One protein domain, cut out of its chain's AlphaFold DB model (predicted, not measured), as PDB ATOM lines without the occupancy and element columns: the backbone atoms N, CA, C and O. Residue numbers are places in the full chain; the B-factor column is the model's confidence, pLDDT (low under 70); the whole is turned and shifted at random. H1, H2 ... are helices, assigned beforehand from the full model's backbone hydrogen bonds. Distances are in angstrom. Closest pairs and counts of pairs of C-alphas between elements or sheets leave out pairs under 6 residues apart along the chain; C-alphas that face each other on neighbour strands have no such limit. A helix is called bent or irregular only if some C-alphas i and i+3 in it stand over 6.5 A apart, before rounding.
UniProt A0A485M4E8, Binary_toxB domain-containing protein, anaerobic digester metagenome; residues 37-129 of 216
ATOM      1  N   VAL A  37     254.127 157.948 131.951       47.28
ATOM      2  CA  VAL A  37     253.143 157.885 133.038       47.28
ATOM      3  C   VAL A  37     253.036 159.287 133.619       47.28
ATOM      4  O   VAL A  37     253.777 159.721 134.494       47.28
ATOM      5  N   ALA A  38     252.132 160.063 133.036       42.97
ATOM      6  CA  ALA A  38     251.794 161.368 133.533       42.97
ATOM      7  C   ALA A  38     251.084 161.163 134.870       42.97
ATOM      8  O   ALA A  38     249.941 160.719 134.899       42.97
ATOM      9  N   LEU A  39     251.763 161.594 135.935       51.97
ATOM     10  CA  LEU A  39     251.233 161.855 137.268       51.97
ATOM     11  C   LEU A  39     251.216 160.629 138.195       51.97
ATOM     12  O   LEU A  39     250.260 159.862 138.218       51.97
ATOM     13  N   VAL A  40     252.215 160.568 139.081       62.38
ATOM     14  CA  VAL A  40     252.265 159.714 140.286       62.38
ATOM     15  C   VAL A  40     250.899 159.642 140.999       62.38
ATOM     16  O   VAL A  40     250.492 158.592 141.473       62.38
ATOM     17  N   GLY A  41     250.117 160.728 140.996       63.38
ATOM     18  CA  GLY A  41     248.768 160.753 141.573       63.38
ATOM     19  C   GLY A  41     247.714 159.863 140.893       63.38
ATOM     20  O   GLY A  41     246.783 159.442 141.571       63.38
ATOM     21  N   GLU A  42     247.813 159.571 139.592       72.12
ATOM     22  CA  GLU A  42     246.934 158.592 138.922       72.12
ATOM     23  C   GLU A  42     247.346 157.162 139.293       72.12
ATOM     24  O   GLU A  42     246.486 156.325 139.560       72.12
ATOM     25  N   LEU A  43     248.654 156.913 139.406       79.12
ATOM     26  CA  LEU A  43     249.203 155.617 139.800       79.12
ATOM     27  C   LEU A  43     248.844 155.244 141.248       79.12
ATOM     28  O   LEU A  43     248.414 154.119 141.487       79.12
ATOM     29  N   VAL A  44     248.905 156.194 142.193       80.25
ATOM     30  CA  VAL A  44     248.472 155.971 143.591       80.25
ATOM     31  C   VAL A  44     247.023 155.484 143.658       80.25
ATOM     32  O   VAL A  44     246.713 154.565 144.409       80.25
ATOM     33  N   VAL A  45     246.125 156.063 142.852       82.56
ATOM     34  CA  VAL A  45     244.714 155.646 142.827       82.56
ATOM     35  C   VAL A  45     244.570 154.215 142.305       82.56
ATOM     36  O   VAL A  45     243.771 153.457 142.844       82.56
ATOM     37  N   LEU A  46     245.344 153.828 141.287       85.38
ATOM     38  CA  LEU A  46     245.313 152.465 140.744       85.38
ATOM     39  C   LEU A  46     245.795 151.430 141.767       85.38
ATOM     40  O   LEU A  46     245.169 150.380 141.900       85.38
ATOM     41  N   ILE A  47     246.847 151.750 142.522       86.06
ATOM     42  CA  ILE A  47     247.363 150.892 143.597       86.06
ATOM     43  C   ILE A  47     246.338 150.761 144.729       86.06
ATOM     44  O   ILE A  47     246.024 149.649 145.146       86.06
ATOM     45  N   GLU A  48     245.759 151.874 145.196       85.50
ATOM     46  CA  GLU A  48     244.768 151.860 146.283       85.50
ATOM     47  C   GLU A  48     243.446 151.164 145.902       85.50
ATOM     48  O   GLU A  48     242.758 150.623 146.773       85.50
ATOM     49  N   GLU A  49     243.058 151.186 144.621       89.94
ATOM     50  CA  GLU A  49     241.849 150.512 144.126       89.94
ATOM     51  C   GLU A  49     242.076 149.043 143.735       89.94
ATOM     52  O   GLU A  49     241.095 148.294 143.599       89.94
ATOM     53  N   SER A  50     243.329 148.609 143.561       90.94
ATOM     54  CA  SER A  50     243.632 147.231 143.185       90.94
ATOM     55  C   SER A  50     243.294 146.244 144.308       90.94
ATOM     56  O   SER A  50     243.303 146.530 145.504       90.94
ATOM     57  N   THR A  51     242.938 145.034 143.887       92.81
ATOM     58  CA  THR A  51     242.701 143.883 144.772       92.81
ATOM     59  C   THR A  51     243.540 142.677 144.367       92.81
ATOM     60  O   THR A  51     243.314 141.574 144.879       92.81
ATOM     61  N   ALA A  52     244.462 142.869 143.418       94.31
ATOM     62  CA  ALA A  52     245.452 141.870 143.071       94.31
ATOM     63  C   ALA A  52     246.368 141.602 144.279       94.31
ATOM     64  O   ALA A  52     246.477 142.446 145.173       94.31
ATOM     65  N   PRO A  53     246.956 140.397 144.368       95.69
ATOM     66  CA  PRO A  53     248.064 140.186 145.286       95.69
ATOM     67  C   PRO A  53     249.233 141.115 144.931       95.69
ATOM     68  O   PRO A  53     249.278 141.667 143.839       95.69
ATOM     69  N   ASP A  54     250.125 141.259 145.896       96.12
ATOM     70  CA  ASP A  54     251.458 141.838 145.772       96.12
ATOM     71  C   ASP A  54     252.400 140.663 146.081       96.12
ATOM     72  O   ASP A  54     252.458 140.170 147.221       96.12
ATOM     73  N   SER A  55     252.921 140.047 145.022       96.62
ATOM     74  CA  SER A  55     253.536 138.719 145.062       96.62
ATOM     75  C   SER A  55     254.966 138.739 145.609       96.62
ATOM     76  O   SER A  55     255.381 137.741 146.216       96.62
ATOM     77  N   ASP A  56     255.691 139.847 145.481       95.19
ATOM     78  CA  ASP A  56     257.035 140.045 146.039       95.19
ATOM     79  C   ASP A  56     257.092 141.000 147.243       95.19
ATOM     80  O   ASP A  56     258.103 141.024 147.952       95.19
ATOM     81  N   SER A  57     255.959 141.612 147.593       94.75
ATOM     82  CA  SER A  57     255.760 142.424 148.794       94.75
ATOM     83  C   SER A  57     256.534 143.741 148.799       94.75
ATOM     84  O   SER A  57     256.930 144.197 149.880       94.75
ATOM     85  N   ASP A  58     256.748 144.345 147.632       90.62
ATOM     86  CA  ASP A  58     257.387 145.657 147.497       90.62
ATOM     87  C   ASP A  58     256.402 146.832 147.717       90.62
ATOM     88  O   ASP A  58     256.814 147.943 148.059       90.62
ATOM     89  N   GLY A  59     255.091 146.566 147.648       90.12
ATOM     90  CA  GLY A  59     254.020 147.546 147.823       90.12
ATOM     91  C   GLY A  59     253.261 147.909 146.544       90.12
ATOM     92  O   GLY A  59     252.317 148.708 146.624       90.12
ATOM     93  N   ILE A  60     253.618 147.334 145.394       91.25
ATOM     94  CA  ILE A  60     252.901 147.465 144.127       91.25
ATOM     95  C   ILE A  60     252.118 146.162 143.847       91.25
ATOM     96  O   ILE A  60     252.652 145.069 143.935       91.25
ATOM     97  N   PRO A  61     250.811 146.227 143.538       95.25
ATOM     98  CA  PRO A  61     250.033 145.038 143.184       95.25
ATOM     99  C   PRO A  61     250.414 144.467 141.808       95.25
ATOM    100  O   PRO A  61     250.547 145.233 140.851       95.25
ATOM    101  N   ASP A  62     250.398 143.134 141.665       94.81
ATOM    102  CA  ASP A  62     250.819 142.403 140.454       94.81
ATOM    103  C   ASP A  62     250.158 142.917 139.154       94.81
ATOM    104  O   ASP A  62     250.721 142.829 138.059       94.81
ATOM    105  N   ASP A  63     248.907 143.389 139.231       93.44
ATOM    106  CA  ASP A  63     248.185 143.911 138.067       93.44
ATOM    107  C   ASP A  63     248.651 145.312 137.660       93.44
ATOM    108  O   ASP A  63     248.682 145.619 136.470       93.44
ATOM    109  N   VAL A  64     249.067 146.145 138.612       91.62
ATOM    110  CA  VAL A  64     249.667 147.456 138.340       91.62
ATOM    111  C   VAL A  64     251.062 147.278 137.750       91.62
ATOM    112  O   VAL A  64     251.373 147.889 136.725       91.62
ATOM    113  N   GLU A  65     251.860 146.394 138.340       92.12
ATOM    114  CA  GLU A  65     253.193 146.045 137.848       92.12
ATOM    115  C   GLU A  65     253.145 145.565 136.400       92.12
ATOM    116  O   GLU A  65     253.799 146.122 135.524       92.12
ATOM    117  N   THR A  66     252.276 144.601 136.094       91.25
ATOM    118  CA  THR A  66     252.243 143.998 134.756       91.25
ATOM    119  C   THR A  66     251.498 144.817 133.701       91.25
ATOM    120  O   THR A  66     251.947 144.871 132.551       91.25
ATOM    121  N   ASP A  67     250.360 145.438 134.034       87.00
ATOM    122  CA  ASP A  67     249.519 146.118 133.037       87.00
ATOM    123  C   ASP A  67     249.901 147.594 132.825       87.00
ATOM    124  O   ASP A  67     249.541 148.163 131.784       87.00
ATOM    125  N   ILE A  68     250.598 148.223 133.783       85.31
ATOM    126  CA  ILE A  68     250.915 149.661 133.761       85.31
ATOM    127  C   ILE A  68     252.422 149.924 133.688       85.31
ATOM    128  O   ILE A  68     252.835 150.689 132.816       85.31
ATOM    129  N   LEU A  69     253.212 149.324 134.584       84.50
ATOM    130  CA  LEU A  69     254.630 149.669 134.773       84.50
ATOM    131  C   LEU A  69     255.571 148.826 133.906       84.50
ATOM    132  O   LEU A  69     256.526 149.345 133.342       84.50
ATOM    133  N   GLY A  70     255.249 147.550 133.716       87.94
ATOM    134  CA  GLY A  70     256.110 146.582 133.045       87.94
ATOM    135  C   GLY A  70     257.173 145.944 133.946       87.94
ATOM    136  O   GLY A  70     258.063 145.295 133.395       87.94
ATOM    137  N   THR A  71     257.070 146.103 135.269       89.81
ATOM    138  CA  THR A  71     257.934 145.481 136.289       89.81
ATOM    139  C   THR A  71     257.627 143.982 136.464       89.81
ATOM    140  O   THR A  71     256.616 143.474 135.953       89.81
ATOM    141  N   ASP A  72     258.541 143.226 137.082       92.31
ATOM    142  CA  ASP A  72     258.388 141.797 137.379       92.31
ATOM    143  C   ASP A  72     257.665 141.607 138.718       92.31
ATOM    144  O   ASP A  72     258.313 141.705 139.750       92.31
ATOM    145  N   PRO A  73     256.398 141.146 138.730       95.06
ATOM    146  CA  PRO A  73     255.613 141.021 139.961       95.06
ATOM    147  C   PRO A  73     256.107 139.949 140.939       95.06
ATOM    148  O   PRO A  73     255.428 139.576 141.887       95.06
ATOM    149  N   ASN A  74     257.222 139.285 140.644       95.81
ATOM    150  CA  ASN A  74     257.823 138.292 141.531       95.81
ATOM    151  C   ASN A  74     259.221 138.709 141.985       95.81
ATOM    152  O   ASN A  74     259.937 137.870 142.555       95.81
ATOM    153  N   HIS A  75     259.637 139.931 141.679       94.25
ATOM    154  CA  HIS A  75     260.938 140.443 142.025       94.25
ATOM    155  C   HIS A  75     260.825 141.922 142.397       94.25
ATOM    156  O   HIS A  75     260.650 142.736 141.502       94.25
ATOM    157  N   PRO A  76     261.078 142.281 143.667       91.56
ATOM    158  CA  PRO A  76     260.771 143.615 144.177       91.56
ATOM    159  C   PRO A  76     261.679 144.723 143.614       91.56
ATOM    160  O   PRO A  76     261.639 145.816 144.138       91.56
ATOM    161  N   ASP A  77     262.554 144.418 142.657       91.06
ATOM    162  CA  ASP A  77     263.688 145.210 142.140       91.06
ATOM    163  C   ASP A  77     263.933 144.702 140.707       91.06
ATOM    164  O   ASP A  77     264.664 143.724 140.482       91.06
ATOM    165  N   SER A  78     263.138 145.189 139.758       91.88
ATOM    166  CA  SER A  78     262.968 144.545 138.452       91.88
ATOM    167  C   SER A  78     264.223 144.586 137.583       91.88
ATOM    168  O   SER A  78     264.491 143.649 136.812       91.88
ATOM    169  N   ASP A  79     265.014 145.637 137.718       89.00
ATOM    170  CA  ASP A  79     266.231 145.894 136.961       89.00
ATOM    171  C   ASP A  79     267.510 145.490 137.723       89.00
ATOM    172  O   ASP A  79     268.534 145.211 137.089       89.00
ATOM    173  N   ARG A  80     267.419 145.245 139.036       87.94
ATOM    174  CA  ARG A  80     268.463 144.680 139.912       87.94
ATOM    175  C   ARG A  80     269.593 145.634 140.216       87.94
ATOM    176  O   ARG A  80     270.758 145.208 140.266       87.94
ATOM    177  N   ASP A  81     269.258 146.894 140.391       82.12
ATOM    178  CA  ASP A  81     270.203 147.947 140.720       82.12
ATOM    179  C   ASP A  81     270.382 148.116 142.249       82.12
ATOM    180  O   ASP A  81     271.411 148.621 142.707       82.12
ATOM    181  N   GLY A  82     269.457 147.559 143.044       78.50
ATOM    182  CA  GLY A  82     269.455 147.597 144.506       78.50
ATOM    183  C   GLY A  82     268.354 148.458 145.130       78.50
ATOM    184  O   GLY A  82     268.299 148.531 146.367       78.50
ATOM    185  N   LEU A  83     267.492 149.077 144.326       82.31
ATOM    186  CA  LEU A  83     266.287 149.784 144.745       82.31
ATOM    187  C   LEU A  83     265.051 148.965 144.401       82.31
ATOM    188  O   LEU A  83     265.048 148.162 143.481       82.31
ATOM    189  N   SER A  84     264.005 149.102 145.213       87.62
ATOM    190  CA  SER A  84     262.754 148.421 144.911       87.62
ATOM    191  C   SER A  84     261.928 149.203 143.889       87.62
ATOM    192  O   SER A  84     261.925 150.436 143.952       87.62
ATOM    193  N   ASP A  85     261.109 148.525 143.081       88.38
ATOM    194  CA  ASP A  85     260.257 149.184 142.075       88.38
ATOM    195  C   ASP A  85     259.367 150.262 142.738       88.38
ATOM    196  O   ASP A  85     259.244 151.404 142.278       88.38
ATOM    197  N   TYR A  86     258.797 149.950 143.911       86.81
ATOM    198  CA  TYR A  86     258.085 150.924 144.747       86.81
ATOM    199  C   TYR A  86     258.937 152.137 145.147       86.81
ATOM    200  O   TYR A  86     258.434 153.269 145.156       86.81
ATOM    201  N   GLN A  87     260.195 151.928 145.544       83.44
ATOM    202  CA  GLN A  87     261.085 153.018 145.930       83.44
ATOM    203  C   GLN A  87     261.312 153.936 144.736       83.44
ATOM    204  O   GLN A  87     261.072 155.130 144.850       83.44
ATOM    205  N   GLU A  88     261.649 153.418 143.574       82.19
ATOM    206  CA  GLU A  88     261.940 154.260 142.412       82.19
ATOM    207  C   GLU A  88     260.711 155.060 141.952       82.19
ATOM    208  O   GLU A  88     260.813 156.223 141.563       82.19
ATOM    209  N   ILE A  89     259.504 154.514 142.114       80.00
ATOM    210  CA  ILE A  89     258.263 155.206 141.738       80.00
ATOM    211  C   ILE A  89     257.815 156.248 142.774       80.00
ATOM    212  O   ILE A  89     257.292 157.311 142.410       80.00
ATOM    213  N   PHE A  90     257.939 155.953 144.073       76.06
ATOM    214  CA  PHE A  90     257.323 156.755 145.144       76.06
ATOM    215  C   PHE A  90     258.316 157.488 146.053       76.06
ATOM    216  O   PHE A  90     257.925 158.449 146.729       76.06
ATOM    217  N   ALA A  91     259.590 157.092 146.075       69.69
ATOM    218  CA  ALA A  91     260.636 157.731 146.876       69.69
ATOM    219  C   ALA A  91     260.991 159.139 146.356       69.69
ATOM    220  O   ALA A  91     261.399 159.986 147.156       69.69
ATOM    221  N   SER A  92     260.703 159.443 145.081       58.00
ATOM    222  CA  SER A  92     260.806 160.783 144.458       58.00
ATOM    223  C   SER A  92     260.287 161.923 145.359       58.00
ATOM    224  O   SER A  92     260.893 162.989 145.469       58.00
ATOM    225  N   ALA A  93     259.195 161.705 146.103       47.53
ATOM    226  CA  ALA A  93     258.587 162.756 146.923       47.53
ATOM    227  C   ALA A  93     259.201 162.925 148.331       47.53
ATOM    228  O   ALA A  93     258.870 163.897 149.019       47.53
ATOM    229  N   VAL A  94     260.037 161.988 148.792       44.25
ATOM    230  CA  VAL A  94     260.476 161.900 150.199       44.25
ATOM    231  C   VAL A  94     261.980 162.155 150.375       44.25
ATOM    232  O   VAL A  94     262.353 162.712 151.409       44.25
ATOM    233  N   PHE A  95     262.828 161.845 149.386       45.59
ATOM    234  CA  PHE A  95     264.289 161.754 149.583       45.59
ATOM    235  C   PHE A  95     265.152 162.894 148.997       45.59
ATOM    236  O   PHE A  95     266.373 162.861 149.101       45.59
ATOM    237  N   GLY A  96     264.559 163.990 148.510       45.91
ATOM    238  CA  GLY A  96     265.311 165.211 148.168       45.91
ATOM    239  C   GLY A  96     265.637 165.355 146.672       45.91
ATOM    240  O   GLY A  96     264.830 164.939 145.856       45.91
ATOM    241  N   PRO A  97     266.730 166.050 146.284       43.03
ATOM    242  CA  PRO A  97     267.009 166.420 144.889       43.03
ATOM    243  C   PRO A  97     267.527 165.273 144.004       43.03
ATOM    244  O   PRO A  97     267.769 165.524 142.827       43.03
ATOM    245  N   TYR A  98     267.700 164.068 144.555       48.19
ATOM    246  CA  TYR A  98     267.821 162.816 143.803       48.19
ATOM    247  C   TYR A  98     266.397 162.316 143.559       48.19
ATOM    248  O   TYR A  98     265.870 161.443 144.243       48.19
ATOM    249  N   ASP A  99     265.711 163.076 142.717       48.81
ATOM    250  CA  ASP A  99     264.355 162.798 142.284       48.81
ATOM    251  C   ASP A  99     264.495 161.641 141.293       48.81
ATOM    252  O   ASP A  99     265.113 161.846 140.256       48.81
ATOM    253  N   PHE A 100     263.989 160.444 141.614       61.12
ATOM    254  CA  PHE A 100     263.776 159.382 140.625       61.12
ATOM    255  C   PHE A 100     262.707 159.894 139.658       61.12
ATOM    256  O   PHE A 100     261.501 159.679 139.819       61.12
ATOM    257  N   ILE A 101     263.143 160.759 138.747       61.50
ATOM    258  CA  ILE A 101     262.317 161.334 137.705       61.50
ATOM    259  C   ILE A 101     261.991 160.158 136.800       61.50
ATOM    260  O   ILE A 101     262.913 159.534 136.309       61.50
ATOM    261  N   PRO A 102     260.713 159.855 136.522       66.75
ATOM    262  CA  PRO A 102     260.418 158.800 135.566       66.75
ATOM    263  C   PRO A 102     261.117 159.101 134.230       66.75
ATOM    264  O   PRO A 102     260.719 160.080 133.580       66.75
ATOM    265  N   ASP A 103     262.097 158.266 133.847       71.25
ATOM    266  CA  ASP A 103     262.918 158.391 132.629       71.25
ATOM    267  C   ASP A 103     263.783 159.679 132.658       71.25
ATOM    268  O   ASP A 103     263.553 160.610 131.866       71.25
ATOM    269  N   GLU A 104     264.712 159.807 133.628       81.12
ATOM    270  CA  GLU A 104     265.539 161.019 133.816       81.12
ATOM    271  C   GLU A 104     266.402 161.326 132.578       81.12
ATOM    272  O   GLU A 104     266.409 162.473 132.087       81.12
ATOM    273  N   ASP A 105     267.079 160.317 132.027       82.56
ATOM    274  CA  ASP A 105     267.946 160.443 130.854       82.56
ATOM    275  C   ASP A 105     267.180 160.510 129.511       82.56
ATOM    276  O   ASP A 105     267.706 161.026 128.507       82.56
ATOM    277  N   ARG A 106     265.890 160.145 129.521       82.25
ATOM    278  CA  ARG A 106     264.956 160.160 128.382       82.25
ATOM    279  C   ARG A 106     265.264 159.122 127.312       82.25
ATOM    280  O   ARG A 106     265.026 159.394 126.118       82.25
ATOM    281  N   ASP A 107     265.807 157.976 127.691       84.50
ATOM    282  CA  ASP A 107     266.015 156.844 126.797       84.50
ATOM    283  C   ASP A 107     264.714 156.065 126.497       84.50
ATOM    284  O   ASP A 107     264.616 155.377 125.466       84.50
ATOM    285  N   GLY A 108     263.662 156.301 127.291       82.44
ATOM    286  CA  GLY A 108     262.332 155.717 127.147       82.44
ATOM    287  C   GLY A 108     262.097 154.453 127.974       82.44
ATOM    288  O   GLY A 108     261.062 153.798 127.771       82.44
ATOM    289  N   VAL A 109     263.023 154.107 128.860       83.50
ATOM    290  CA  VAL A 109     262.871 153.158 129.961       83.50
ATOM    291  C   VAL A 109     262.520 153.963 131.220       83.50
ATOM    292  O   VAL A 109     262.869 155.126 131.346       83.50
ATOM    293  N   ILE A 110     261.671 153.416 132.090       82.38
ATOM    294  CA  ILE A 110     261.363 154.075 133.371       82.38
ATOM    295  C   ILE A 110     262.402 153.634 134.400       82.38
ATOM    296  O   ILE A 110     262.822 152.488 134.291       82.38
ATOM    297  N   ALA A 111     262.695 154.466 135.404       82.25
ATOM    298  CA  ALA A 111     263.612 154.155 136.509       82.25
ATOM    299  C   ALA A 111     263.551 152.688 136.976       82.25
ATOM    300  O   ALA A 111     264.517 151.975 136.786       82.25
ATOM    301  N   SER A 112     262.368 152.166 137.340       86.19
ATOM    302  CA  SER A 112     262.194 150.757 137.773       86.19
ATOM    303  C   SER A 112     262.539 149.661 136.758       86.19
ATOM    304  O   SER A 112     262.288 148.480 136.976       86.19
ATOM    305  N   LEU A 113     263.001 150.024 135.571       88.25
ATOM    306  CA  LEU A 113     263.452 149.122 134.522       88.25
ATOM    307  C   LEU A 113     264.831 149.528 133.972       88.25
ATOM    308  O   LEU A 113     265.287 148.889 133.013       88.25
ATOM    309  N   ASP A 114     265.467 150.554 134.537       88.12
ATOM    310  CA  ASP A 114     266.737 151.127 134.110       88.12
ATOM    311  C   ASP A 114     267.722 151.251 135.274       88.12
ATOM    312  O   ASP A 114     267.531 152.037 136.189       88.12
ATOM    313  N   GLN A 115     268.842 150.536 135.154       87.88
ATOM    314  CA  GLN A 115     269.844 150.461 136.213       87.88
ATOM    315  C   GLN A 115     270.555 151.789 136.467       87.88
ATOM    316  O   GLN A 115     271.200 151.899 137.500       87.88
ATOM    317  N   ASP A 116     270.556 152.720 135.510       85.12
ATOM    318  CA  ASP A 116     271.277 154.003 135.544       85.12
ATOM    319  C   ASP A 116     270.390 155.082 134.896       85.12
ATOM    320  O   ASP A 116     270.751 155.647 133.861       85.12
ATOM    321  N   ASP A 117     269.221 155.353 135.492       84.50
ATOM    322  CA  ASP A 117     268.162 156.230 134.951       84.50
ATOM    323  C   ASP A 117     268.670 157.655 134.675       84.50
ATOM    324  O   ASP A 117     268.153 158.360 133.806       84.50
ATOM    325  N   ASN A 118     269.731 158.087 135.367       81.50
ATOM    326  CA  ASN A 118     270.357 159.399 135.180       81.50
ATOM    327  C   ASN A 118     271.554 159.402 134.193       81.50
ATOM    328  O   ASN A 118     272.017 160.475 133.763       81.50
ATOM    329  N   GLY A 119     272.046 158.225 133.799       82.25
ATOM    330  CA  GLY A 119     273.102 158.021 132.810       82.25
ATOM    331  C   GLY A 119     274.500 158.495 133.228       82.25
ATOM    332  O   GLY A 119     275.300 158.891 132.360       82.25
ATOM    333  N   ASP A 120     274.822 158.524 134.524       80.56
ATOM    334  CA  ASP A 120     276.139 158.933 135.032       80.56
ATOM    335  C   ASP A 120     277.179 157.798 135.059       80.56
ATOM    336  O   ASP A 120     278.389 158.054 135.208       80.56
ATOM    337  N   GLY A 121     276.740 156.565 134.789       81.50
ATOM    338  CA  GLY A 121     277.557 155.360 134.747       81.50
ATOM    339  C   GLY A 121     277.709 154.650 136.092       81.50
ATOM    340  O   GLY A 121     278.612 153.808 136.207       81.50
ATOM    341  N   ILE A 122     276.898 154.995 137.092       76.62
ATOM    342  CA  ILE A 122     276.740 154.306 138.377       76.62
ATOM    343  C   ILE A 122     275.296 153.821 138.452       76.62
ATOM    344  O   ILE A 122     274.389 154.563 138.109       76.62
ATOM    345  N   HIS A 123     275.085 152.583 138.901       81.19
ATOM    346  CA  HIS A 123     273.715 152.110 139.047       81.19
ATOM    347  C   HIS A 123     272.993 152.870 140.172       81.19
ATOM    348  O   HIS A 123     273.629 153.155 141.193       81.19
ATOM    349  N   ASP A 124     271.703 153.171 140.046       76.44
ATOM    350  CA  ASP A 124     271.036 154.097 140.972       76.44
ATOM    351  C   ASP A 124     271.051 153.584 142.426       76.44
ATOM    352  O   ASP A 124     271.415 154.320 143.354       76.44
ATOM    353  N   GLY A 125     270.825 152.287 142.644       75.19
ATOM    354  CA  GLY A 125     270.977 151.634 143.949       75.19
ATOM    355  C   GLY A 125     272.413 151.567 144.488       75.19
ATOM    356  O   GLY A 125     272.613 151.508 145.707       75.19
ATOM    357  N   GLU A 126     273.434 151.652 143.628       73.38
ATOM    358  CA  GLU A 126     274.836 151.832 144.046       73.38
ATOM    359  C   GLU A 126     275.156 153.291 144.423       73.38
ATOM    360  O   GLU A 126     276.111 153.527 145.170       73.38
ATOM    361  N   GLY A 127     274.379 154.258 143.929       74.06
ATOM    362  CA  GLY A 127     274.492 155.683 144.250       74.06
ATOM    363  C   GLY A 127     273.657 156.131 145.456       74.06
ATOM    364  O   GLY A 127     273.909 157.206 146.006       74.06
ATOM    365  N   TYR A 128     272.687 155.323 145.887       81.00
ATOM    366  CA  TYR A 128     271.729 155.699 146.924       81.00
ATOM    367  C   TYR A 128     272.353 155.744 148.335       81.00
ATOM    368  O   TYR A 128     272.782 154.725 148.879       81.00
ATOM    369  N   ASP A 129     272.366 156.937 148.937       83.62
ATOM    370  CA  ASP A 129     272.914 157.262 150.266       83.62
ATOM    371  C   ASP A 129     271.807 157.907 151.125       83.62
ATOM    372  O   ASP A 129     271.426 159.069 150.937       83.62
TER     373      ASP A 129
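AT A GLANCE: This is residues 37 to 129 of the 216 residues of the protein "Binary_toxB domain-containing protein" of anaerobic digester metagenome (UniProt A0A485M4E8). This domain has little regular structure: long loops wind about four short helices, with H1 and H2 side by side at one end, H3 near the middle and H4 at the other end. The printed part has 93 residues, 31 of them in the helices H1, H2, H3, H4 in chain order, with no named strand: all helix. It is compact, radius of gyration of the C-alphas 12.5 A, yet elongated, spanning 38 by 24 by 24 A.

HOW THE PARTS SIT: Start at H1, residues 40 to 49, close but not clearly touching H2, residues 62 to 69; their closest C-alphas, Ile 47 and Val 64, are 6.7 A apart, at a shallow tilt of 22 degrees, opposite ways. H1 is also close but not clearly touching H3, residues 85 to 93; their closest C-alphas, Val 40 and Phe 90, are 7.6 A apart, at a steep tilt of 52 degrees, opposite ways. H4, residues 124 to 127, is apart from H1, H2 and H3. Every O i to N i+4 pair is within hydrogen-bond range in H2, 5 of 6 in H1 and 3 of 5 in H3; H4 is too short for one.

IN THESE COORDINATES: Find C-alpha 40 at (252.265, 159.714, 140.286); H1 runs 14.4 A from there. H2 measures 10.0 A. H3, 14.5 A, is only just irregular: C-alphas 89 and 92 are 6.7 A apart. H4, 5.0 A, ends at C-alpha 127, (274.492, 155.683, 144.250).

THE WHOLE: The C-alphas farthest apart, Thr 51 and Gly 121, are 38.0 A apart. The printed part has no cut, and its three links are long, with 12, 15 and 30 residues. Look for pLDDT under 70 at residues 37 to 41 and 91 to 102.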